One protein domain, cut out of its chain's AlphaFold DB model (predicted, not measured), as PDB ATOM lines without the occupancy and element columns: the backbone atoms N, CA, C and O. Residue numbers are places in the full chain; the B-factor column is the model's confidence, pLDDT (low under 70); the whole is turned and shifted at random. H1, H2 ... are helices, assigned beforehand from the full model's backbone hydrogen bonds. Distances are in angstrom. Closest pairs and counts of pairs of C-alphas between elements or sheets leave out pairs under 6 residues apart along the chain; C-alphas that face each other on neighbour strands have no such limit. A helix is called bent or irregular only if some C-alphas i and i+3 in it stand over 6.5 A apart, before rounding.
ATOM      1  N   GLU A 390     200.041 220.492 144.820       89.50
ATOM      2  CA  GLU A 390     199.500 221.844 144.903       89.50
ATOM      3  C   GLU A 390     198.464 222.142 143.811       89.50
ATOM      4  O   GLU A 390     197.435 222.743 144.123       89.50
ATOM      5  N   TRP A 391     198.676 221.683 142.572       90.19
ATOM      6  CA  TRP A 391     197.730 221.891 141.469       90.19
ATOM      7  C   TRP A 391     196.467 221.066 141.693       90.19
ATOM      8  O   TRP A 391     195.353 221.587 141.650       90.19
ATOM      9  N   VAL A 392     196.640 219.793 142.058       91.38
ATOM     10  CA  VAL A 392     195.531 218.887 142.386       91.38
ATOM     11  C   VAL A 392     194.714 219.435 143.561       91.38
ATOM     12  O   VAL A 392     193.479 219.424 143.536       91.38
ATOM     13  N   PHE A 393     195.379 219.960 144.591       90.88
ATOM     14  CA  PHE A 393     194.701 220.570 145.728       90.88
ATOM     15  C   PHE A 393     193.917 221.821 145.320       90.88
ATOM     16  O   PHE A 393     192.759 221.953 145.706       90.88
ATOM     17  N   GLN A 394     194.482 222.695 144.485       89.06
ATOM     18  CA  GLN A 394     193.767 223.866 143.968       89.06
ATOM     19  C   GLN A 394     192.516 223.478 143.167       89.06
ATOM     20  O   GLN A 394     191.443 224.016 143.437       89.06
ATOM     21  N   TRP A 395     192.612 222.503 142.255       88.75
ATOM     22  CA  TRP A 395     191.459 222.046 141.464       88.75
ATOM     23  C   TRP A 395     190.378 221.392 142.329       88.75
ATOM     24  O   TRP A 395     189.187 221.628 142.122       88.75
ATOM     25  N   THR A 396     190.767 220.600 143.337       89.94
ATOM     26  CA  THR A 396     189.795 220.025 144.284       89.94
ATOM     27  C   THR A 396     189.148 221.099 145.161       89.94
ATOM     28  O   THR A 396     187.934 221.057 145.365       89.94
ATOM     29  N   GLN A 397     189.906 222.097 145.628       87.19
ATOM     30  CA  GLN A 397     189.357 223.223 146.385       87.19
ATOM     31  C   GLN A 397     188.380 224.038 145.548       87.19
ATOM     32  O   GLN A 397     187.298 224.360 146.032       87.19
ATOM     33  N   GLU A 398     188.732 224.369 144.307       85.50
ATOM     34  CA  GLU A 398     187.849 225.091 143.396       85.50
ATOM     35  C   GLU A 398     186.527 224.341 143.207       85.50
ATOM     36  O   GLU A 398     185.457 224.921 143.416       85.50
ATOM     37  N   LEU A 399     186.598 223.037 142.926       85.44
ATOM     38  CA  LEU A 399     185.419 222.200 142.733       85.44
ATOM     39  C   LEU A 399     184.516 222.167 143.979       85.44
ATOM     40  O   LEU A 399     183.303 222.383 143.887       85.44
ATOM     41  N   VAL A 400     185.104 221.940 145.159       83.88
ATOM     42  CA  VAL A 400     184.368 221.904 146.432       83.88
ATOM     43  C   VAL A 400     183.771 223.279 146.757       83.88
ATOM     44  O   VAL A 400     182.580 223.381 147.062       83.88
ATOM     45  N   ASN A 401     184.557 224.353 146.641       80.94
ATOM     46  CA  ASN A 401     184.129 225.728 146.913       80.94
ATOM     47  C   ASN A 401     182.934 226.129 146.049       80.94
ATOM     48  O   ASN A 401     181.933 226.637 146.560       80.94
ATOM     49  N   GLN A 402     183.004 225.849 144.748       77.56
ATOM     50  CA  GLN A 402     181.919 226.156 143.825       77.56
ATOM     51  C   GLN A 402     180.619 225.434 144.199       77.56
ATOM     52  O   GLN A 402     179.540 226.020 144.059       77.56
ATOM     53  N   ARG A 403     180.697 224.195 144.709       75.62
ATOM     54  CA  ARG A 403     179.508 223.448 145.143       75.62
ATOM     55  C   ARG A 403     178.850 224.074 146.366       75.62
ATOM     56  O   ARG A 403     177.616 224.149 146.403       75.62
ATOM     57  N   TYR A 404     179.661 224.486 147.341       72.81
ATOM     58  CA  TYR A 404     179.199 225.091 148.591       72.81
ATOM     59  C   TYR A 404     178.642 226.499 148.382       72.81
ATOM     60  O   TYR A 404     177.562 226.806 148.881       72.81
ATOM     61  N   ASP A 405     179.333 227.337 147.610       72.19
ATOM     62  CA  ASP A 405     178.986 228.756 147.496       72.19
ATOM     63  C   ASP A 405     177.782 229.002 146.578       72.19
ATOM     64  O   ASP A 405     177.064 229.988 146.746       72.19
ATOM     65  N   ARG A 406     177.542 228.133 145.582       61.62
ATOM     66  CA  ARG A 406     176.544 228.414 144.535       61.62
ATOM     67  C   ARG A 406     175.177 227.790 144.758       61.62
ATOM     68  O   ARG A 406     174.257 228.209 144.065       61.62
ATOM     69  N   GLY A 407     175.022 226.810 145.652       56.88
ATOM     70  CA  GLY A 407     173.726 226.209 146.021       56.88
ATOM     71  C   GLY A 407     172.821 225.720 144.870       56.88
ATOM     72  O   GLY A 407     171.686 225.330 145.126       56.88
ATOM     73  N   SER A 408     173.273 225.750 143.610       53.50
ATOM     74  CA  SER A 408     172.410 225.645 142.431       53.50
ATOM     75  C   SER A 408     172.625 224.334 141.687       53.50
ATOM     76  O   SER A 408     173.751 223.863 141.525       53.50
ATOM     77  N   THR A 409     171.532 223.817 141.137       55.56
ATOM     78  CA  THR A 409     171.443 222.662 140.235       55.56
ATOM     79  C   THR A 409     172.237 222.814 138.927       55.56
ATOM     80  O   THR A 409     172.385 221.840 138.198       55.56
ATOM     81  N   HIS A 410     172.797 223.996 138.635       56.69
ATOM     82  CA  HIS A 410     173.663 224.258 137.474       56.69
ATOM     83  C   HIS A 410     175.169 224.173 137.785       56.69
ATOM     84  O   HIS A 410     175.985 224.658 137.002       56.69
ATOM     85  N   PHE A 411     175.535 223.569 138.922       64.12
ATOM     86  CA  PHE A 411     176.912 223.385 139.393       64.12
ATOM     87  C   PHE A 411     177.863 222.831 138.315       64.12
ATOM     88  O   PHE A 411     178.934 223.390 138.103       64.12
ATOM     89  N   TRP A 412     177.435 221.813 137.566       65.44
ATOM     90  CA  TRP A 412     178.287 221.107 136.605       65.44
ATOM     91  C   TRP A 412     178.486 221.817 135.255       65.44
ATOM     92  O   TRP A 412     179.409 221.472 134.528       65.44
ATOM     93  N   ASN A 413     177.672 222.829 134.929       59.53
ATOM     94  CA  ASN A 413     177.669 223.464 133.601       59.53
ATOM     95  C   ASN A 413     178.712 224.586 133.439       59.53
ATOM     96  O   ASN A 413     178.819 225.160 132.358       59.53
ATOM     97  N   LYS A 414     179.426 224.970 134.510       56.50
ATOM     98  CA  LYS A 414     180.369 226.106 134.497       56.50
ATOM     99  C   LYS A 414     181.835 225.728 134.701       56.50
ATOM    100  O   LYS A 414     182.674 226.589 134.457       56.50
ATOM    101  N   ASP A 415     182.142 224.497 135.110       61.34
ATOM    102  CA  ASP A 415     183.520 224.070 135.374       61.34
ATOM    103  C   ASP A 415     183.780 222.605 134.975       61.34
ATOM    104  O   ASP A 415     184.076 221.710 135.775       61.34
ATOM    105  N   GLU A 416     183.646 222.351 133.671       65.31
ATOM    106  CA  GLU A 416     184.077 221.095 133.043       65.31
ATOM    107  C   GLU A 416     185.603 220.918 133.036       65.31
ATOM    108  O   GLU A 416     186.092 219.824 132.729       65.31
ATOM    109  N   LYS A 417     186.360 221.975 133.367       74.75
ATOM    110  CA  LYS A 417     187.823 221.965 133.352       74.75
ATOM    111  C   LYS A 417     188.362 221.234 134.576       74.75
ATOM    112  O   LYS A 417     188.903 220.142 134.403       74.75
ATOM    113  N   SER A 418     188.120 221.757 135.784       78.56
ATOM    114  CA  SER A 418     188.604 221.158 137.040       78.56
ATOM    115  C   SER A 418     187.997 219.771 137.280       78.56
ATOM    116  O   SER A 418     188.696 218.830 137.648       78.56
ATOM    117  N   THR A 419     186.712 219.585 136.959       81.25
ATOM    118  CA  THR A 419     186.076 218.257 137.033       81.25
ATOM    119  C   THR A 419     186.686 217.278 136.026       81.25
ATOM    120  O   THR A 419     186.958 216.130 136.368       81.25
ATOM    121  N   GLY A 420     186.912 217.722 134.785       82.00
ATOM    122  CA  GLY A 420     187.433 216.871 133.718       82.00
ATOM    123  C   GLY A 420     188.872 216.424 133.960       82.00
ATOM    124  O   GLY A 420     189.166 215.248 133.767       82.00
ATOM    125  N   ILE A 421     189.748 217.325 134.420       86.12
ATOM    126  CA  ILE A 421     191.141 216.975 134.729       86.12
ATOM    127  C   ILE A 421     191.234 216.038 135.934       86.12
ATOM    128  O   ILE A 421     191.981 215.065 135.891       86.12
ATOM    129  N   LEU A 422     190.427 216.266 136.980       88.12
ATOM    130  CA  LEU A 422     190.384 215.372 138.134       88.12
ATOM    131  C   LEU A 422     189.909 213.976 137.722       88.12
ATOM    132  O   LEU A 422     190.571 213.010 138.073       88.12
ATOM    133  N   CYS A 423     188.843 213.861 136.920       86.06
ATOM    134  CA  CYS A 423     188.379 212.563 136.413       86.06
ATOM    135  C   CYS A 423     189.443 211.869 135.550       86.06
ATOM    136  O   CYS A 423     189.665 210.670 135.705       86.06
ATOM    137  N   TRP A 424     190.153 212.621 134.703       88.25
ATOM    138  CA  TRP A 424     191.264 212.087 133.914       88.25
ATOM    139  C   TRP A 424     192.421 211.592 134.799       88.25
ATOM    140  O   TRP A 424     193.034 210.579 134.497       88.25
ATOM    141  N   LEU A 425     192.706 212.224 135.943       89.00
ATOM    142  CA  LEU A 425     193.718 211.715 136.883       89.00
ATOM    143  C   LEU A 425     193.307 210.408 137.577       89.00
ATOM    144  O   LEU A 425     194.183 209.626 137.961       89.00
ATOM    145  N   LEU A 426     192.004 210.171 137.760       84.75
ATOM    146  CA  LEU A 426     191.479 208.905 138.293       84.75
ATOM    147  C   LEU A 426     191.516 207.808 137.231       84.75
ATOM    148  O   LEU A 426     191.816 206.654 137.533       84.75
ATOM    149  N   TYR A 427     191.242 208.185 135.984       83.31
ATOM    150  CA  TYR A 427     191.231 207.284 134.849       83.31
ATOM    151  C   TYR A 427     191.886 207.955 133.632       83.31
ATOM    152  O   TYR A 427     191.186 208.589 132.836       83.31
ATOM    153  N   PRO A 428     193.224 207.850 133.476       81.12
ATOM    154  CA  PRO A 428     193.956 208.563 132.432       81.12
ATOM    155  C   PRO A 428     193.696 207.906 131.079       81.12
ATOM    156  O   PRO A 428     194.463 207.082 130.589       81.12
ATOM    157  N   SER A 429     192.556 208.205 130.474       79.25
ATOM    158  CA  SER A 429     192.185 207.759 129.139       79.25
ATOM    159  C   SER A 429     191.080 208.652 128.590       79.25
ATOM    160  O   SER A 429     190.260 209.139 129.362       79.25
ATOM    161  N   ASP A 430     191.014 208.778 127.268       73.00
ATOM    162  CA  ASP A 430     189.981 209.561 126.582       73.00
ATOM    163  C   ASP A 430     188.925 208.660 125.916       73.00
ATOM    164  O   ASP A 430     188.441 208.963 124.828       73.00
ATOM    165  N   ASP A 431     188.603 207.517 126.534       78.81
ATOM    166  CA  ASP A 431     187.546 206.616 126.059       78.81
ATOM    167  C   ASP A 431     186.209 206.827 126.794       78.81
ATOM    168  O   ASP A 431     186.120 207.604 127.747       78.81
ATOM    169  N   ASP A 432     185.152 206.137 126.348       74.44
ATOM    170  CA  ASP A 432     183.791 206.272 126.895       74.44
ATOM    171  C   ASP A 432     183.731 206.059 128.421       74.44
ATOM    172  O   ASP A 432     182.899 206.659 129.105       74.44
ATOM    173  N   ARG A 433     184.678 205.299 128.994       73.88
ATOM    174  CA  ARG A 433     184.748 205.052 130.442       73.88
ATOM    175  C   ARG A 433     185.080 206.319 131.224       73.88
ATOM    176  O   ARG A 433     184.729 206.405 132.401       73.88
ATOM    177  N   LEU A 434     185.716 207.320 130.607       78.88
ATOM    178  CA  LEU A 434     185.915 208.631 131.232       78.88
ATOM    179  C   LEU A 434     184.574 209.333 131.476       78.88
ATOM    180  O   LEU A 434     184.414 209.990 132.503       78.88
ATOM    181  N   THR A 435     183.604 209.174 130.570       79.12
ATOM    182  CA  THR A 435     182.263 209.762 130.728       79.12
ATOM    183  C   THR A 435     181.506 209.070 131.858       79.12
ATOM    184  O   THR A 435     180.991 209.758 132.739       79.12
ATOM    185  N   ASP A 436     181.553 207.735 131.919       78.88
ATOM    186  CA  ASP A 436     180.964 206.957 133.020       78.88
ATOM    187  C   ASP A 436     181.600 207.305 134.380       78.88
ATOM    188  O   ASP A 436     180.908 207.491 135.389       78.88
ATOM    189  N   THR A 437     182.931 207.446 134.406       77.44
ATOM    190  CA  THR A 437     183.691 207.852 135.601       77.44
ATOM    191  C   THR A 437     183.285 209.251 136.043       77.44
ATOM    192  O   THR A 437     183.065 209.494 137.228       77.44
ATOM    193  N   LEU A 438     183.140 210.174 135.093       81.62
ATOM    194  CA  LEU A 438     182.735 211.544 135.357       81.62
ATOM    195  C   LEU A 438     181.305 211.615 135.902       81.62
ATOM    196  O   LEU A 438     181.076 212.326 136.876       81.62
ATOM    197  N   GLU A 439     180.347 210.866 135.355       81.69
ATOM    198  CA  GLU A 439     178.985 210.808 135.906       81.69
ATOM    199  C   GLU A 439     178.957 210.225 137.324       81.69
ATOM    200  O   GLU A 439     178.322 210.795 138.219       81.69
ATOM    201  N   SER A 440     179.708 209.146 137.554       81.25
ATOM    202  CA  SER A 440     179.819 208.492 138.863       81.25
ATOM    203  C   SER A 440     180.455 209.414 139.906       81.25
ATOM    204  O   SER A 440     179.901 209.614 140.990       81.25
ATOM    205  N   PHE A 441     181.569 210.061 139.552       82.25
ATOM    206  CA  PHE A 441     182.266 211.034 140.393       82.25
ATOM    207  C   PHE A 441     181.379 212.240 140.722       82.25
ATOM    208  O   PHE A 441     181.327 212.686 141.871       82.25
ATOM    209  N   ARG A 442     180.629 212.744 139.732       81.94
ATOM    210  CA  ARG A 442     179.662 213.833 139.920       81.94
ATOM    211  C   ARG A 442     178.557 213.447 140.898       81.94
ATOM    212  O   ARG A 442     178.285 214.193 141.842       81.94
ATOM    213  N   SER A 443     177.934 212.293 140.674       80.94
ATOM    214  CA  SER A 443     176.857 211.772 141.518       80.94
ATOM    215  C   SER A 443     177.321 211.615 142.965       80.94
ATOM    216  O   SER A 443     176.688 212.142 143.886       80.94
ATOM    217  N   TRP A 444     178.487 210.995 143.162       83.50
ATOM    218  CA  TRP A 444     179.080 210.840 144.484       83.50
ATOM    219  C   TRP A 444     179.388 212.174 145.151       83.50
ATOM    220  O   TRP A 444     178.967 212.383 146.285       83.50
ATOM    221  N   LEU A 445     180.090 213.094 144.480       80.62
ATOM    222  CA  LEU A 445     180.467 214.364 145.101       80.62
ATOM    223  C   LEU A 445     179.219 215.160 145.500       80.62
ATOM    224  O   LEU A 445     179.178 215.779 146.563       80.62
ATOM    225  N   GLN A 446     178.175 215.114 144.668       78.31
ATOM    226  CA  GLN A 446     176.901 215.752 144.963       78.31
ATOM    227  C   GLN A 446     176.217 215.138 146.188       78.31
ATOM    228  O   GLN A 446     175.765 215.897 147.046       78.31
ATOM    229  N   HIS A 447     176.160 213.807 146.273       77.31
ATOM    230  CA  HIS A 447     175.572 213.091 147.405       77.31
ATOM    231  C   HIS A 447     176.366 213.335 148.692       77.31
ATOM    232  O   HIS A 447     175.813 213.783 149.691       77.31
ATOM    233  N   THR A 448     177.682 213.147 148.638       74.94
ATOM    234  CA  THR A 448     178.609 213.314 149.762       74.94
ATOM    235  C   THR A 448     178.557 214.719 150.343       74.94
ATOM    236  O   THR A 448     178.435 214.883 151.555       74.94
ATOM    237  N   LEU A 449     178.591 215.756 149.501       74.19
ATOM    238  CA  LEU A 449     178.512 217.139 149.975       74.19
ATOM    239  C   LEU A 449     177.114 217.506 150.497       74.19
ATOM    240  O   LEU A 449     176.999 218.327 151.408       74.19
ATOM    241  N   GLN A 450     176.052 216.906 149.954       73.38
ATOM    242  CA  GLN A 450     174.687 217.102 150.446       73.38
ATOM    243  C   GLN A 450     174.473 216.435 151.814       73.38
ATOM    244  O   GLN A 450     173.910 217.058 152.718       73.38
ATOM    245  N   ASP A 451     174.986 215.220 151.996       70.06
ATOM    246  CA  ASP A 451     174.957 214.500 153.267       70.06
ATOM    247  C   ASP A 451     175.780 215.213 154.332       70.06
ATOM    248  O   ASP A 451     175.283 215.447 155.434       70.06
ATOM    249  N   ALA A 452     176.983 215.663 153.973       65.38
ATOM    250  CA  ALA A 452     177.863 216.419 154.851       65.38
ATOM    251  C   ALA A 452     177.231 217.716 155.383       65.38
ATOM    252  O   ALA A 452     177.508 218.131 156.509       65.38
ATOM    253  N   HIS A 453     176.353 218.338 154.592       64.56
ATOM    254  CA  HIS A 453     175.595 219.516 155.006       64.56
ATOM    255  C   HIS A 453     174.436 219.179 155.961       64.56
ATOM    256  O   HIS A 453     173.995 220.037 156.724       64.56
ATOM    257  N   SER A 454     173.925 217.945 155.916       65.44
ATOM    258  CA  SER A 454     172.747 217.510 156.677       65.44
ATOM    259  C   SER A 454     173.076 216.768 157.981       65.44
ATOM    260  O   SER A 454     172.311 216.871 158.940       65.44
ATOM    261  N   SER A 455     174.198 216.036 158.051       62.47
ATOM    262  CA  SER A 455     174.649 215.305 159.245       62.47
ATOM    263  C   SER A 455     176.098 214.811 159.093       62.47
ATOM    264  O   SER A 455     176.389 214.013 158.206       62.47
ATOM    265  N   ALA A 456     176.998 215.224 159.998       56.88
ATOM    266  CA  ALA A 456     178.408 214.801 159.997       56.88
ATOM    267  C   ALA A 456     178.583 213.275 160.147       56.88
ATOM    268  O   ALA A 456     179.381 212.667 159.439       56.88
ATOM    269  N   THR A 457     177.758 212.640 160.984       56.22
ATOM    270  CA  THR A 457     177.815 211.195 161.258       56.22
ATOM    271  C   THR A 457     177.359 210.320 160.092       56.22
ATOM    272  O   THR A 457     177.809 209.187 159.988       56.22
ATOM    273  N   ARG A 458     176.499 210.814 159.188       54.47
ATOM    274  CA  ARG A 458     176.096 210.065 157.978       54.47
ATOM    275  C   ARG A 458     177.146 210.099 156.877       54.47
ATOM    276  O   ARG A 458     177.180 209.197 156.047       54.47
ATOM    277  N   MET A 459     177.990 211.130 156.872       56.34
ATOM    278  CA  MET A 459     179.008 211.259 155.843       56.34
ATOM    279  C   MET A 459     180.075 210.173 155.980       56.34
ATOM    280  O   MET A 459     180.502 209.663 154.955       56.34
ATOM    281  N   SER A 460     180.453 209.762 157.200       53.78
ATOM    282  CA  SER A 460     181.497 208.742 157.362       53.78
ATOM    283  C   SER A 460     181.125 207.447 156.637       53.78
ATOM    284  O   SER A 460     181.886 206.994 155.792       53.78
ATOM    285  N   ASP A 461     179.915 206.923 156.849       57.25
ATOM    286  CA  ASP A 461     179.454 205.655 156.258       57.25
ATOM    287  C   ASP A 461     179.369 205.686 154.723       57.25
ATOM    288  O   ASP A 461     179.723 204.707 154.065       57.25
ATOM    289  N   ALA A 462     178.950 206.816 154.143       56.12
ATOM    290  CA  ALA A 462     178.918 207.009 152.692       56.12
ATOM    291  C   ALA A 462     180.325 207.172 152.087       56.12
ATOM    292  O   ALA A 462     180.560 206.759 150.954       56.12
ATOM    293  N   PHE A 463     181.265 207.749 152.841       61.75
ATOM    294  CA  PHE A 463     182.652 207.955 152.425       61.75
ATOM    295  C   PHE A 463     183.460 206.644 152.496       61.75
ATOM    296  O   PHE A 463     184.216 206.340 151.579       61.75
ATOM    297  N   TYR A 464     183.260 205.812 153.527       57.59
ATOM    298  CA  TYR A 464     184.028 204.570 153.733       57.59
ATOM    299  C   TYR A 464     183.858 203.524 152.627       57.59
ATOM    300  O   TYR A 464     184.806 202.806 152.322       57.59
ATOM    301  N   GLY A 465     182.660 203.400 152.049       56.84
ATOM    302  CA  GLY A 465     182.361 202.345 151.076       56.84
ATOM    303  C   GLY A 465     182.778 202.661 149.638       56.84
ATOM    304  O   GLY A 465     182.916 201.737 148.845       56.84
ATOM    305  N   SER A 466     182.967 203.941 149.293       61.06
ATOM    306  CA  SER A 466     183.012 204.383 147.893       61.06
ATOM    307  C   SER A 466     184.341 205.001 147.452       61.06
ATOM    308  O   SER A 466     184.544 205.198 146.260       61.06
ATOM    309  N   LEU A 467     185.253 205.348 148.369       65.88
ATOM    310  CA  LEU A 467     186.497 206.032 147.989       65.88
ATOM    311  C   LEU A 467     187.403 205.176 147.098       65.88
ATOM    312  O   LEU A 467     187.980 205.695 146.147       65.88
ATOM    313  N   GLU A 468     187.529 203.879 147.372       66.00
ATOM    314  CA  GLU A 468     188.342 202.993 146.533       66.00
ATOM    315  C   GLU A 468     187.759 202.863 145.119       66.00
ATOM    316  O   GLU A 468     188.495 202.965 144.137       66.00
ATOM    317  N   GLU A 469     186.437 202.700 145.023       67.75
ATOM    318  CA  GLU A 469     185.711 202.577 143.756       67.75
ATOM    319  C   GLU A 469     185.799 203.861 142.923       67.75
ATOM    320  O   GLU A 469     185.957 203.810 141.707       67.75
ATOM    321  N   ILE A 470     185.750 205.017 143.583       71.56
ATOM    322  CA  ILE A 470     185.685 206.316 142.914       71.56
ATOM    323  C   ILE A 470     187.065 206.831 142.547       71.56
ATOM    324  O   ILE A 470     187.251 207.338 141.445       71.56
ATOM    325  N   PHE A 471     188.029 206.730 143.462       75.25
ATOM    326  CA  PHE A 471     189.371 207.257 143.234       75.25
ATOM    327  C   PHE A 471     190.289 206.252 142.532       75.25
ATOM    328  O   PHE A 471     191.425 206.600 142.217       75.25
ATOM    329  N   CYS A 472     189.820 205.027 142.262       71.31
ATOM    330  CA  CYS A 472     190.524 204.011 141.475       71.31
ATOM    331  C   CYS A 472     191.958 203.717 141.959       71.31
ATOM    332  O   CYS A 472     192.832 203.398 141.154       71.31
ATOM    333  N   GLY A 473     192.239 203.846 143.260       71.38
ATOM    334  CA  GLY A 473     193.605 203.691 143.784       71.38
ATOM    335  C   GLY A 473     194.436 204.980 143.871       71.38
ATOM    336  O   GLY A 473     195.537 204.948 144.415       71.38
ATOM    337  N   ASN A 474     193.951 206.118 143.359       82.00
ATOM    338  CA  ASN A 474     194.705 207.374 143.324       82.00
ATOM    339  C   ASN A 474     194.645 208.125 144.668       82.00
ATOM    340  O   ASN A 474     193.815 209.012 144.889       82.00
ATOM    341  N   VAL A 475     195.574 207.774 145.562       80.12
ATOM    342  CA  VAL A 475     195.674 208.313 146.931       80.12
ATOM    343  C   VAL A 475     195.858 209.837 146.955       80.12
ATOM    344  O   VAL A 475     195.331 210.498 147.843       80.12
ATOM    345  N   ILE A 476     196.562 210.428 145.985       87.00
ATOM    346  CA  ILE A 476     196.841 211.877 145.976       87.00
ATOM    347  C   ILE A 476     195.559 212.662 145.724       87.00
ATOM    348  O   ILE A 476     195.248 213.595 146.466       87.00
ATOM    349  N   VAL A 477     194.793 212.271 144.699       88.88
ATOM    350  CA  VAL A 477     193.520 212.931 144.385       88.88
ATOM    351  C   VAL A 477     192.519 212.712 145.523       88.88
ATOM    352  O   VAL A 477     191.841 213.661 145.918       88.88
ATOM    353  N   ALA A 478     192.486 211.508 146.110       85.94
ATOM    354  CA  ALA A 478     191.651 211.202 147.271       85.94
ATOM    355  C   ALA A 478     191.999 212.079 148.488       85.94
ATOM    356  O   ALA A 478     191.106 212.683 149.083       85.94
ATOM    357  N   LEU A 479     193.287 212.209 148.833       86.62
ATOM    358  CA  LEU A 479     193.760 213.060 149.928       86.62
ATOM    359  C   LEU A 479     193.449 214.536 149.675       86.62
ATOM    360  O   LEU A 479     192.889 215.200 150.545       86.62
ATOM    361  N   CYS A 480     193.756 215.053 148.482       90.50
ATOM    362  CA  CYS A 480     193.451 216.436 148.119       90.50
ATOM    363  C   CYS A 480     191.948 216.724 148.193       90.50
ATOM    364  O   CYS A 480     191.555 217.738 148.765       90.50
ATOM    365  N   MET A 481     191.104 215.820 147.683       87.88
ATOM    366  CA  MET A 481     189.650 215.968 147.752       87.88
ATOM    367  C   MET A 481     189.151 215.945 149.197       87.88
ATOM    368  O   MET A 481     188.408 216.834 149.609       87.88
ATOM    369  N   THR A 482     189.601 214.964 149.978       84.69
ATOM    370  CA  THR A 482     189.257 214.811 151.397       84.69
ATOM    371  C   THR A 482     189.604 216.074 152.178       84.69
ATOM    372  O   THR A 482     188.753 216.648 152.856       84.69
ATOM    373  N   MET A 483     190.826 216.580 152.013       86.69
ATOM    374  CA  MET A 483     191.267 217.792 152.697       86.69
ATOM    375  C   MET A 483     190.506 219.032 152.214       86.69
ATOM    376  O   MET A 483     190.113 219.858 153.035       86.69
ATOM    377  N   SER A 484     190.209 219.150 150.919       87.88
ATOM    378  CA  SER A 484     189.381 220.241 150.380       87.88
ATOM    379  C   SER A 484     187.965 220.249 150.960       87.88
ATOM    380  O   SER A 484     187.438 221.313 151.289       87.88
ATOM    381  N   ILE A 485     187.364 219.070 151.143       83.25
ATOM    382  CA  ILE A 485     186.067 218.902 151.803       83.25
ATOM    383  C   ILE A 485     186.163 219.326 153.275       83.25
ATOM    384  O   ILE A 485     185.373 220.158 153.720       83.25
ATOM    385  N   LEU A 486     187.163 218.829 154.010       79.94
ATOM    386  CA  LEU A 486     187.357 219.132 155.431       79.94
ATOM    387  C   LEU A 486     187.567 220.627 155.720       79.94
ATOM    388  O   LEU A 486     187.074 221.112 156.735       79.94
ATOM    389  N   VAL A 487     188.225 221.379 154.827       81.12
ATOM    390  CA  VAL A 487     188.378 222.847 154.962       81.12
ATOM    391  C   VAL A 487     187.023 223.568 155.016       81.12
ATOM    392  O   VAL A 487     186.910 224.626 155.635       81.12
ATOM    393  N   ARG A 488     185.993 223.029 154.355       77.94
ATOM    394  CA  ARG A 488     184.687 223.688 154.188       77.94
ATOM    395  C   ARG A 488     183.616 223.250 155.177       77.94
ATOM    396  O   ARG A 488     182.560 223.883 155.233       77.94
ATOM    397  N   LEU A 489     183.856 222.187 155.931       73.19
ATOM    398  CA  LEU A 489     182.857 221.611 156.820       73.19
ATOM    399  C   LEU A 489     182.803 222.306 158.185       73.19
ATOM    400  O   LEU A 489     183.793 222.888 158.630       73.19
ATOM    401  N   PRO A 490     181.646 222.263 158.876       63.09
ATOM    402  CA  PRO A 490     181.548 222.702 160.267       63.09
ATOM    403  C   PRO A 490     182.486 221.888 161.172       63.09
ATOM    404  O   PRO A 490     182.944 220.818 160.793       63.09
ATOM    405  N   ALA A 491     182.763 222.379 162.384       67.19
ATOM    406  CA  ALA A 491     183.673 221.712 163.317       67.19
ATOM    407  C   ALA A 491     183.206 220.280 163.650       67.19
ATOM    408  O   ALA A 491     182.180 220.093 164.302       67.19
ATOM    409  N   TRP A 492     183.971 219.287 163.198       73.75
ATOM    410  CA  TRP A 492     183.778 217.873 163.521       73.75
ATOM    411  C   TRP A 492     184.498 217.476 164.808       73.75
ATOM    412  O   TRP A 492     185.354 218.205 165.317       73.75
ATOM    413  N   SER A 493     184.157 216.304 165.338       77.56
ATOM    414  CA  SER A 493     184.926 215.684 166.413       77.56
ATOM    415  C   SER A 493     186.274 215.164 165.901       77.56
ATOM    416  O   SER A 493     186.423 214.789 164.739       77.56
ATOM    417  N   ASN A 494     187.262 215.086 166.797       81.62
ATOM    418  CA  ASN A 494     188.591 214.553 166.484       81.62
ATOM    419  C   ASN A 494     188.529 213.158 165.840       81.62
ATOM    420  O   ASN A 494     189.261 212.888 164.892       81.62
ATOM    421  N   GLN A 495     187.626 212.298 166.324       80.06
ATOM    422  CA  GLN A 495     187.467 210.945 165.798       80.06
ATOM    423  C   GLN A 495     186.951 210.946 164.358       80.06
ATOM    424  O   GLN A 495     187.416 210.141 163.566       80.06
ATOM    425  N   GLU A 496     186.025 211.839 164.000       76.88
ATOM    426  CA  GLU A 496     185.480 211.922 162.638       76.88
ATOM    427  C   GLU A 496     186.532 212.404 161.626       76.88
ATOM    428  O   GLU A 496     186.566 211.907 160.501       76.88
ATOM    429  N   TYR A 497     187.431 213.313 162.028       77.50
ATOM    430  CA  TYR A 497     188.568 213.719 161.192       77.50
ATOM    431  C   TYR A 497     189.538 212.560 160.936       77.50
ATOM    432  O   TYR A 497     189.913 212.314 159.790       77.50
ATOM    433  N   VAL A 498     189.914 211.838 161.995       80.19
ATOM    434  CA  VAL A 498     190.801 210.663 161.929       80.19
ATOM    435  C   VAL A 498     190.220 209.587 161.016       80.19
ATOM    436  O   VAL A 498     190.869 209.123 160.087       80.19
ATOM    437  N   ASN A 499     188.953 209.269 161.238       78.31
ATOM    438  CA  ASN A 499     188.152 208.340 160.461       78.31
ATOM    439  C   ASN A 499     188.165 208.645 158.954       78.31
ATOM    440  O   ASN A 499     188.392 207.758 158.130       78.31
ATOM    441  N   MET A 500     187.957 209.912 158.583       75.69
ATOM    442  CA  MET A 500     187.970 210.326 157.179       75.69
ATOM    443  C   MET A 500     189.368 210.204 156.559       75.69
ATOM    444  O   MET A 500     189.498 209.742 155.424       75.69
ATOM    445  N   LEU A 501     190.411 210.574 157.308       79.12
ATOM    446  CA  LEU A 501     191.794 210.426 156.863       79.12
ATOM    447  C   LEU A 501     192.160 208.950 156.651       79.12
ATOM    448  O   LEU A 501     192.663 208.593 155.587       79.12
ATOM    449  N   ASP A 502     191.861 208.090 157.624       77.62
ATOM    450  CA  ASP A 502     192.125 206.654 157.532       77.62
ATOM    451  C   ASP A 502     191.382 206.036 156.341       77.62
ATOM    452  O   ASP A 502     191.958 205.221 155.627       77.62
ATOM    453  N   SER A 503     190.157 206.492 156.045       73.69
ATOM    454  CA  SER A 503     189.408 206.075 154.846       73.69
ATOM    455  C   SER A 503     190.167 206.390 153.561       73.69
ATOM    456  O   SER A 503     190.378 205.505 152.733       73.69
ATOM    457  N   ALA A 504     190.618 207.639 153.415       72.62
ATOM    458  CA  ALA A 504     191.356 208.107 152.244       72.62
ATOM    459  C   ALA A 504     192.709 207.401 152.069       72.62
ATOM    460  O   ALA A 504     193.227 207.327 150.958       72.62
ATOM    461  N   LEU A 505     193.271 206.864 153.155       73.88
ATOM    462  CA  LEU A 505     194.543 206.142 153.165       73.88
ATOM    463  C   LEU A 505     194.392 204.612 153.121       73.88
ATOM    464  O   LEU A 505     195.364 203.908 152.845       73.88
ATOM    465  N   SER A 506     193.192 204.086 153.371       67.69
ATOM    466  CA  SER A 506     192.886 202.648 153.433       67.69
ATOM    467  C   SER A 506     192.660 201.979 152.072       67.69
ATOM    468  O   SER A 506     192.203 200.839 152.026       67.69
ATOM    469  N   ILE A 507     193.008 202.659 150.976       58.09
ATOM    470  CA  ILE A 507     192.784 202.232 149.590       58.09
ATOM    471  C   ILE A 507     193.625 200.972 149.282       58.09
ATOM    472  O   ILE A 507     194.747 201.051 148.783       58.09
ATOM    473  N   SER A 508     193.106 199.794 149.633       50.38
ATOM    474  CA  SER A 508     193.727 198.484 149.418       50.38
ATOM    475  C   SER A 508     192.660 197.463 149.040       50.38
ATOM    476  O   SER A 508     191.768 197.189 149.839       50.38
ATOM    477  N   ARG A 509     192.862 196.787 147.899       45.19
ATOM    478  CA  ARG A 509     192.046 195.679 147.352       45.19
ATOM    479  C   ARG A 509     191.981 194.411 148.228       45.19
ATOM    480  O   ARG A 509     191.641 193.334 147.739       45.19
ATOM    481  N   SER A 510     192.384 194.474 149.494       41.62
ATOM    482  CA  SER A 510     192.430 193.320 150.396       41.62
ATOM    483  C   SER A 510     191.170 193.232 151.254       41.62
ATOM    484  O   SER A 510     190.767 194.234 151.834       41.62
ATOM    485  N   GLU A 511     190.653 192.017 151.462       36.62
ATOM    486  CA  GLU A 511     189.490 191.700 152.322       36.62
ATOM    487  C   GLU A 511     189.601 192.218 153.775       36.62
ATOM    488  O   GLU A 511     188.618 192.244 154.512       36.62
ATOM    489  N   THR A 512     190.788 192.669 154.192       42.66
ATOM    490  CA  THR A 512     191.010 193.441 155.416       42.66
ATOM    491  C   THR A 512     191.706 194.764 155.074       42.66
ATOM    492  O   THR A 512     192.938 194.767 155.005       42.66
ATOM    493  N   PRO A 513     190.986 195.879 154.850       48.84
ATOM    494  CA  PRO A 513     191.609 197.169 154.571       48.84
ATOM    495  C   PRO A 513     192.471 197.557 155.772       48.84
ATOM    496  O   PRO A 513     191.979 197.866 156.858       48.84
ATOM    497  N   ARG A 514     193.788 197.450 155.606       51.56
ATOM    498  CA  ARG A 514     194.755 197.981 156.557       51.56
ATOM    499  C   ARG A 514     195.390 199.195 155.906       51.56
ATOM    500  O   ARG A 514     195.879 199.066 154.783       51.56
ATOM    501  N   PRO A 515     195.417 200.340 156.594       55.09
ATOM    502  CA  PRO A 515     196.186 201.478 156.136       55.09
ATOM    503  C   PRO A 515     197.632 201.053 155.864       55.09
ATOM    504  O   PRO A 515     198.286 200.437 156.714       55.09
ATOM    505  N   CYS A 516     198.140 201.345 154.671       63.69
ATOM    506  CA  CYS A 516     199.544 201.115 154.371       63.69
ATOM    507  C   CYS A 516     200.346 202.247 155.037       63.69
ATOM    508  O   CYS A 516     200.037 203.412 154.802       63.69
ATOM    509  N   LYS A 517     201.360 201.945 155.871       69.75
ATOM    510  CA  LYS A 517     202.171 202.961 156.599       69.75
ATOM    511  C   LYS A 517     202.659 204.087 155.675       69.75
ATOM    512  O   LYS A 517     202.467 205.267 155.911       69.75
ATOM    513  N   SER A 518     203.225 203.655 154.571       68.00
ATOM    514  CA  SER A 518     203.126 204.223 153.239       68.00
ATOM    515  C   SER A 518     202.250 205.475 152.994       68.00
ATOM    516  O   SER A 518     202.769 206.569 152.780       68.00
ATOM    517  N   GLY A 519     200.923 205.341 153.022       74.69
ATOM    518  CA  GLY A 519     199.984 206.414 152.708       74.69
ATOM    519  C   GLY A 519     200.030 207.532 153.744       74.69
ATOM    520  O   GLY A 519     199.901 208.705 153.399       74.69
ATOM    521  N   TYR A 520     200.316 207.193 155.002       80.62
ATOM    522  CA  TYR A 520     200.540 208.189 156.043       80.62
ATOM    523  C   TYR A 520     201.811 209.004 155.816       80.62
ATOM    524  O   TYR A 520     201.820 210.195 156.108       80.62
ATOM    525  N   PHE A 521     202.866 208.410 155.247       83.00
ATOM    526  CA  PHE A 521     204.064 209.174 154.882       83.00
ATOM    527  C   PHE A 521     203.719 210.224 153.824       83.00
ATOM    528  O   PHE A 521     204.095 211.383 153.968       83.00
ATOM    529  N   LEU A 522     202.922 209.851 152.818       81.81
ATOM    530  CA  LEU A 522     202.452 210.787 151.797       81.81
ATOM    531  C   LEU A 522     201.593 211.918 152.395       81.81
ATOM    532  O   LEU A 522     201.763 213.077 152.013       81.81
ATOM    533  N   PHE A 523     200.714 211.606 153.356       87.00
ATOM    534  CA  PHE A 523     199.956 212.623 154.096       87.00
ATOM    535  C   PHE A 523     200.889 213.623 154.796       87.00
ATOM    536  O   PHE A 523     200.716 214.834 154.639       87.00
ATOM    537  N   LEU A 524     201.902 213.132 155.517       87.25
ATOM    538  CA  LEU A 524     202.886 213.989 156.186       87.25
ATOM    539  C   LEU A 524     203.651 214.863 155.183       87.25
ATOM    540  O   LEU A 524     203.824 216.060 155.417       87.25
ATOM    541  N   ASP A 525     204.026 214.314 154.025       86.31
ATOM    542  CA  ASP A 525     204.756 215.073 153.007       86.31
ATOM    543  C   ASP A 525     203.907 216.163 152.328       86.31
ATOM    544  O   ASP A 525     204.459 217.103 151.738       86.31
ATOM    545  N   MET A 526     202.580 216.016 152.335       88.12
ATOM    546  CA  MET A 526     201.615 216.968 151.768       88.12
ATOM    547  C   MET A 526     201.078 217.957 152.812       88.12
ATOM    548  O   MET A 526     200.574 219.018 152.444       88.12
ATOM    549  N   MET A 527     201.259 217.681 154.106       87.50
ATOM    550  CA  MET A 527     200.832 218.542 155.213       87.50
ATOM    551  C   MET A 527     201.212 220.030 155.054       87.50
ATOM    552  O   MET A 527     200.370 220.887 155.361       87.50
ATOM    553  N   PRO A 528     202.414 220.406 154.559       87.25
ATOM    554  CA  PRO A 528     202.757 221.814 154.352       87.25
ATOM    555  C   PRO A 528     201.780 222.574 153.440       87.25
ATOM    556  O   PRO A 528     201.585 223.776 153.642       87.25
ATOM    557  N   LEU A 529     201.136 221.887 152.487       85.25
ATOM    558  CA  LEU A 529     200.142 222.467 151.574       85.25
ATOM    559  C   LEU A 529     198.892 222.924 152.331       85.25
ATOM    560  O   LEU A 529     198.346 223.995 152.069       85.25
ATOM    561  N   TRP A 530     198.464 222.134 153.313       85.25
ATOM    562  CA  TRP A 530     197.203 222.334 154.027       85.25
ATOM    563  C   TRP A 530     197.330 223.260 155.233       85.25
ATOM    564  O   TRP A 530     196.340 223.843 155.674       85.25
ATOM    565  N   LYS A 531     198.548 223.470 155.746       84.06
ATOM    566  CA  LYS A 531     198.809 224.280 156.947       84.06
ATOM    567  C   LYS A 531     198.238 225.702 156.886       84.06
ATOM    568  O   LYS A 531     197.922 226.275 157.923       84.06
ATOM    569  N   LYS A 532     198.100 226.272 155.685       79.62
ATOM    570  CA  LYS A 532     197.518 227.610 155.479       79.62
ATOM    571  C   LYS A 532     195.988 227.608 155.403       79.62
ATOM    572  O   LYS A 532     195.382 228.653 155.611       79.62
ATOM    573  N   SER A 533     195.377 226.468 155.087       80.19
ATOM    574  CA  SER A 533     193.936 226.336 154.850       80.19
ATOM    575  C   SER A 533     193.163 225.793 156.055       80.19
ATOM    576  O   SER A 533     191.945 225.930 156.087       80.19
ATOM    577  N   PHE A 534     193.844 225.207 157.047       76.56
ATOM    578  CA  PHE A 534     193.217 224.615 158.232       76.56
ATOM    579  C   PHE A 534     193.444 225.428 159.515       76.56
ATOM    580  O   PHE A 534     194.527 225.986 159.709       76.56
ATOM    581  N   PRO A 535     192.477 225.427 160.456       74.62
ATOM    582  CA  PRO A 535     192.726 225.833 161.835       74.62
ATOM    583  C   PRO A 535     193.832 224.970 162.457       74.62
ATOM    584  O   PRO A 535     193.825 223.744 162.316       74.62
ATOM    585  N   SER A 536     194.753 225.596 163.196       70.94
ATOM    586  CA  SER A 536     195.913 224.915 163.790       70.94
ATOM    587  C   SER A 536     195.536 223.737 164.694       70.94
ATOM    588  O   SER A 536     196.258 222.747 164.726       70.94
ATOM    589  N   SER A 537     194.392 223.800 165.379       78.62
ATOM    590  CA  SER A 537     193.905 222.736 166.265       78.62
ATOM    591  C   SER A 537     193.452 221.474 165.527       78.62
ATOM    592  O   SER A 537     193.694 220.379 166.016       78.62
ATOM    593  N   THR A 538     192.808 221.604 164.363       76.69
ATOM    594  CA  THR A 538     192.306 220.453 163.590       76.69
ATOM    595  C   THR A 538     193.452 219.715 162.913       76.69
ATOM    596  O   THR A 538     193.508 218.489 162.940       76.69
ATOM    597  N   LEU A 539     194.396 220.467 162.341       79.69
ATOM    598  CA  LEU A 539     195.564 219.874 161.703       79.69
ATOM    599  C   LEU A 539     196.443 219.140 162.722       79.69
ATOM    600  O   LEU A 539     196.930 218.060 162.415       79.69
ATOM    601  N   GLN A 540     196.587 219.676 163.941       83.31
ATOM    602  CA  GLN A 540     197.363 219.021 164.997       83.31
ATOM    603  C   GLN A 540     196.787 217.652 165.380       83.31
ATOM    604  O   GLN A 540     197.545 216.705 165.519       83.31
ATOM    605  N   VAL A 541     195.458 217.516 165.470       84.19
ATOM    606  CA  VAL A 541     194.801 216.230 165.773       84.19
ATOM    607  C   VAL A 541     195.128 215.166 164.725       84.19
ATOM    608  O   VAL A 541     195.400 214.020 165.074       84.19
ATOM    609  N   LEU A 542     195.107 215.542 163.443       83.12
ATOM    610  CA  LEU A 542     195.462 214.629 162.357       83.12
ATOM    611  C   LEU A 542     196.946 214.255 162.409       83.12
ATOM    612  O   LEU A 542     197.279 213.088 162.243       83.12
ATOM    613  N   VAL A 543     197.829 215.220 162.679       83.50
ATOM    614  CA  VAL A 543     199.273 214.976 162.816       83.50
ATOM    615  C   VAL A 543     199.565 214.032 163.979       83.50
ATOM    616  O   VAL A 543     200.258 213.044 163.775       83.50
ATOM    617  N   ASP A 544     198.980 214.267 165.154       85.50
ATOM    618  CA  ASP A 544     199.184 213.424 166.338       85.50
ATOM    619  C   ASP A 544     198.731 211.972 166.087       85.50
ATOM    620  O   ASP A 544     199.391 211.015 166.508       85.50
ATOM    621  N   HIS A 545     197.616 211.792 165.368       85.62
ATOM    622  CA  HIS A 545     197.139 210.470 164.947       85.62
ATOM    623  C   HIS A 545     198.130 209.788 164.006       85.62
ATOM    624  O   HIS A 545     198.504 208.635 164.227       85.62
ATOM    625  N   VAL A 546     198.604 210.507 162.987       81.69
ATOM    626  CA  VAL A 546     199.561 209.958 162.026       81.69
ATOM    627  C   VAL A 546     200.902 209.625 162.685       81.69
ATOM    628  O   VAL A 546     201.420 208.529 162.467       81.69
ATOM    629  N   ASP A 547     201.425 210.498 163.542       81.88
ATOM    630  CA  ASP A 547     202.670 210.268 164.280       81.88
ATOM    631  C   ASP A 547     202.589 208.998 165.141       81.88
ATOM    632  O   ASP A 547     203.558 208.245 165.221       81.88
ATOM    633  N   THR A 548     201.417 208.699 165.712       82.06
ATOM    634  CA  THR A 548     201.183 207.470 166.493       82.06
ATOM    635  C   THR A 548     201.293 206.195 165.643       82.06
ATOM    636  O   THR A 548     201.658 205.139 166.158       82.06
ATOM    637  N   ILE A 549     200.974 206.264 164.348       77.38
ATOM    638  CA  ILE A 549     201.000 205.113 163.424       77.38
ATOM    639  C   ILE A 549     202.380 204.935 162.770       77.38
ATOM    640  O   ILE A 549     202.781 203.825 162.388       77.38
ATOM    641  N   VAL A 550     203.069 206.057 162.582       76.19
ATOM    642  CA  VAL A 550     204.303 206.175 161.810       76.19
ATOM    643  C   VAL A 550     205.560 205.928 162.656       76.19
ATOM    644  O   VAL A 550     206.563 205.469 162.097       76.19
ATOM    645  N   GLN A 551     205.496 206.173 163.972       70.62
ATOM    646  CA  GLN A 551     206.466 205.663 164.957       70.62
ATOM    647  C   GLN A 551     206.444 204.125 165.016       70.62
ATOM    648  O   GLN A 551     207.527 203.548 165.271       70.62
TER     649      GLN A 551
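AT A GLANCE: This is residues 390 to 551 of the 551 residues of an uncharacterized protein of Lichtheimia corymbifera JMRC:FSU:9682 (UniProt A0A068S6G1). H5 runs through the middle of an all-helix body, and the other seven helices stand round it in a nearly closed ring in the order H1, H2, H3, H4, H6, H8, H7, each touching the next, with H7 and H1 close but not clearly touching; the centres of H8 and H2 are farthest from the mean of the C-alphas, at 17.3 A and 14.0 A. The printed part has 162 residues with eight named helices, H1 to H8 along the chain, and no named strand. It is compact and rounded, with a radius of gyration of the C-alphas of 15.3 A and spans of 44 by 33 by 29 A.

HOW THE PARTS SIT: H3, residues 432 to 454, forms a hairpin with H4, residues 456 to 471, at a shallow tilt of 12 degrees; C-alphas 452 and 459 are closest, 5.4 A. H4, H5, residues 475 to 488, and H6, residues 494 to 505, are an up and down bundle, each running against the one before. H5 touches H6 at Ala 478 and Ala 504, 5.9 A between C-alphas. H1, residues 390 to 406, touches H5 at a steep tilt of 40 degrees, C-alphas 393 and 480 being closest at 4.9 A. H2, residues 416 to 426, touches H3 about perpendicular, 75 degrees, C-alphas 423 and 438 closest at 5.8 A. H7, residues 517 to 530, and H8, residues 536 to 550, form a hairpin, C-alphas 520 and 546 closest at 6.3 A. H8 touches H6, with C-alphas 498 and 542 closest at 6.1 A. Every O i to N i+4 pair is within hydrogen-bond range in H1, H2, H3, H6 and H8; H5 has 9 of 10, H7 7 of 10, and H4 4 of 12, with 5 of 13 O i to N i+3 pairs.

IN THESE COORDINATES: H3 is 33.7 A long and H1 23.9 A, from C-alpha 390 at (199.500, 221.844, 144.903). H8 ends at C-alpha 550, (204.303, 206.175, 161.810). H4 and H7 are irregular: C-alphas 465 and 468 are 7.5 A apart, 525 and 528 7.2 A.

THE WHOLE: The printed part has no cut; H6 to H7 is a long link. Mean pLDDT is 74.8, under 70 at residues 406 to 416, 452 to 469, 490 to 491 and 506 to 518.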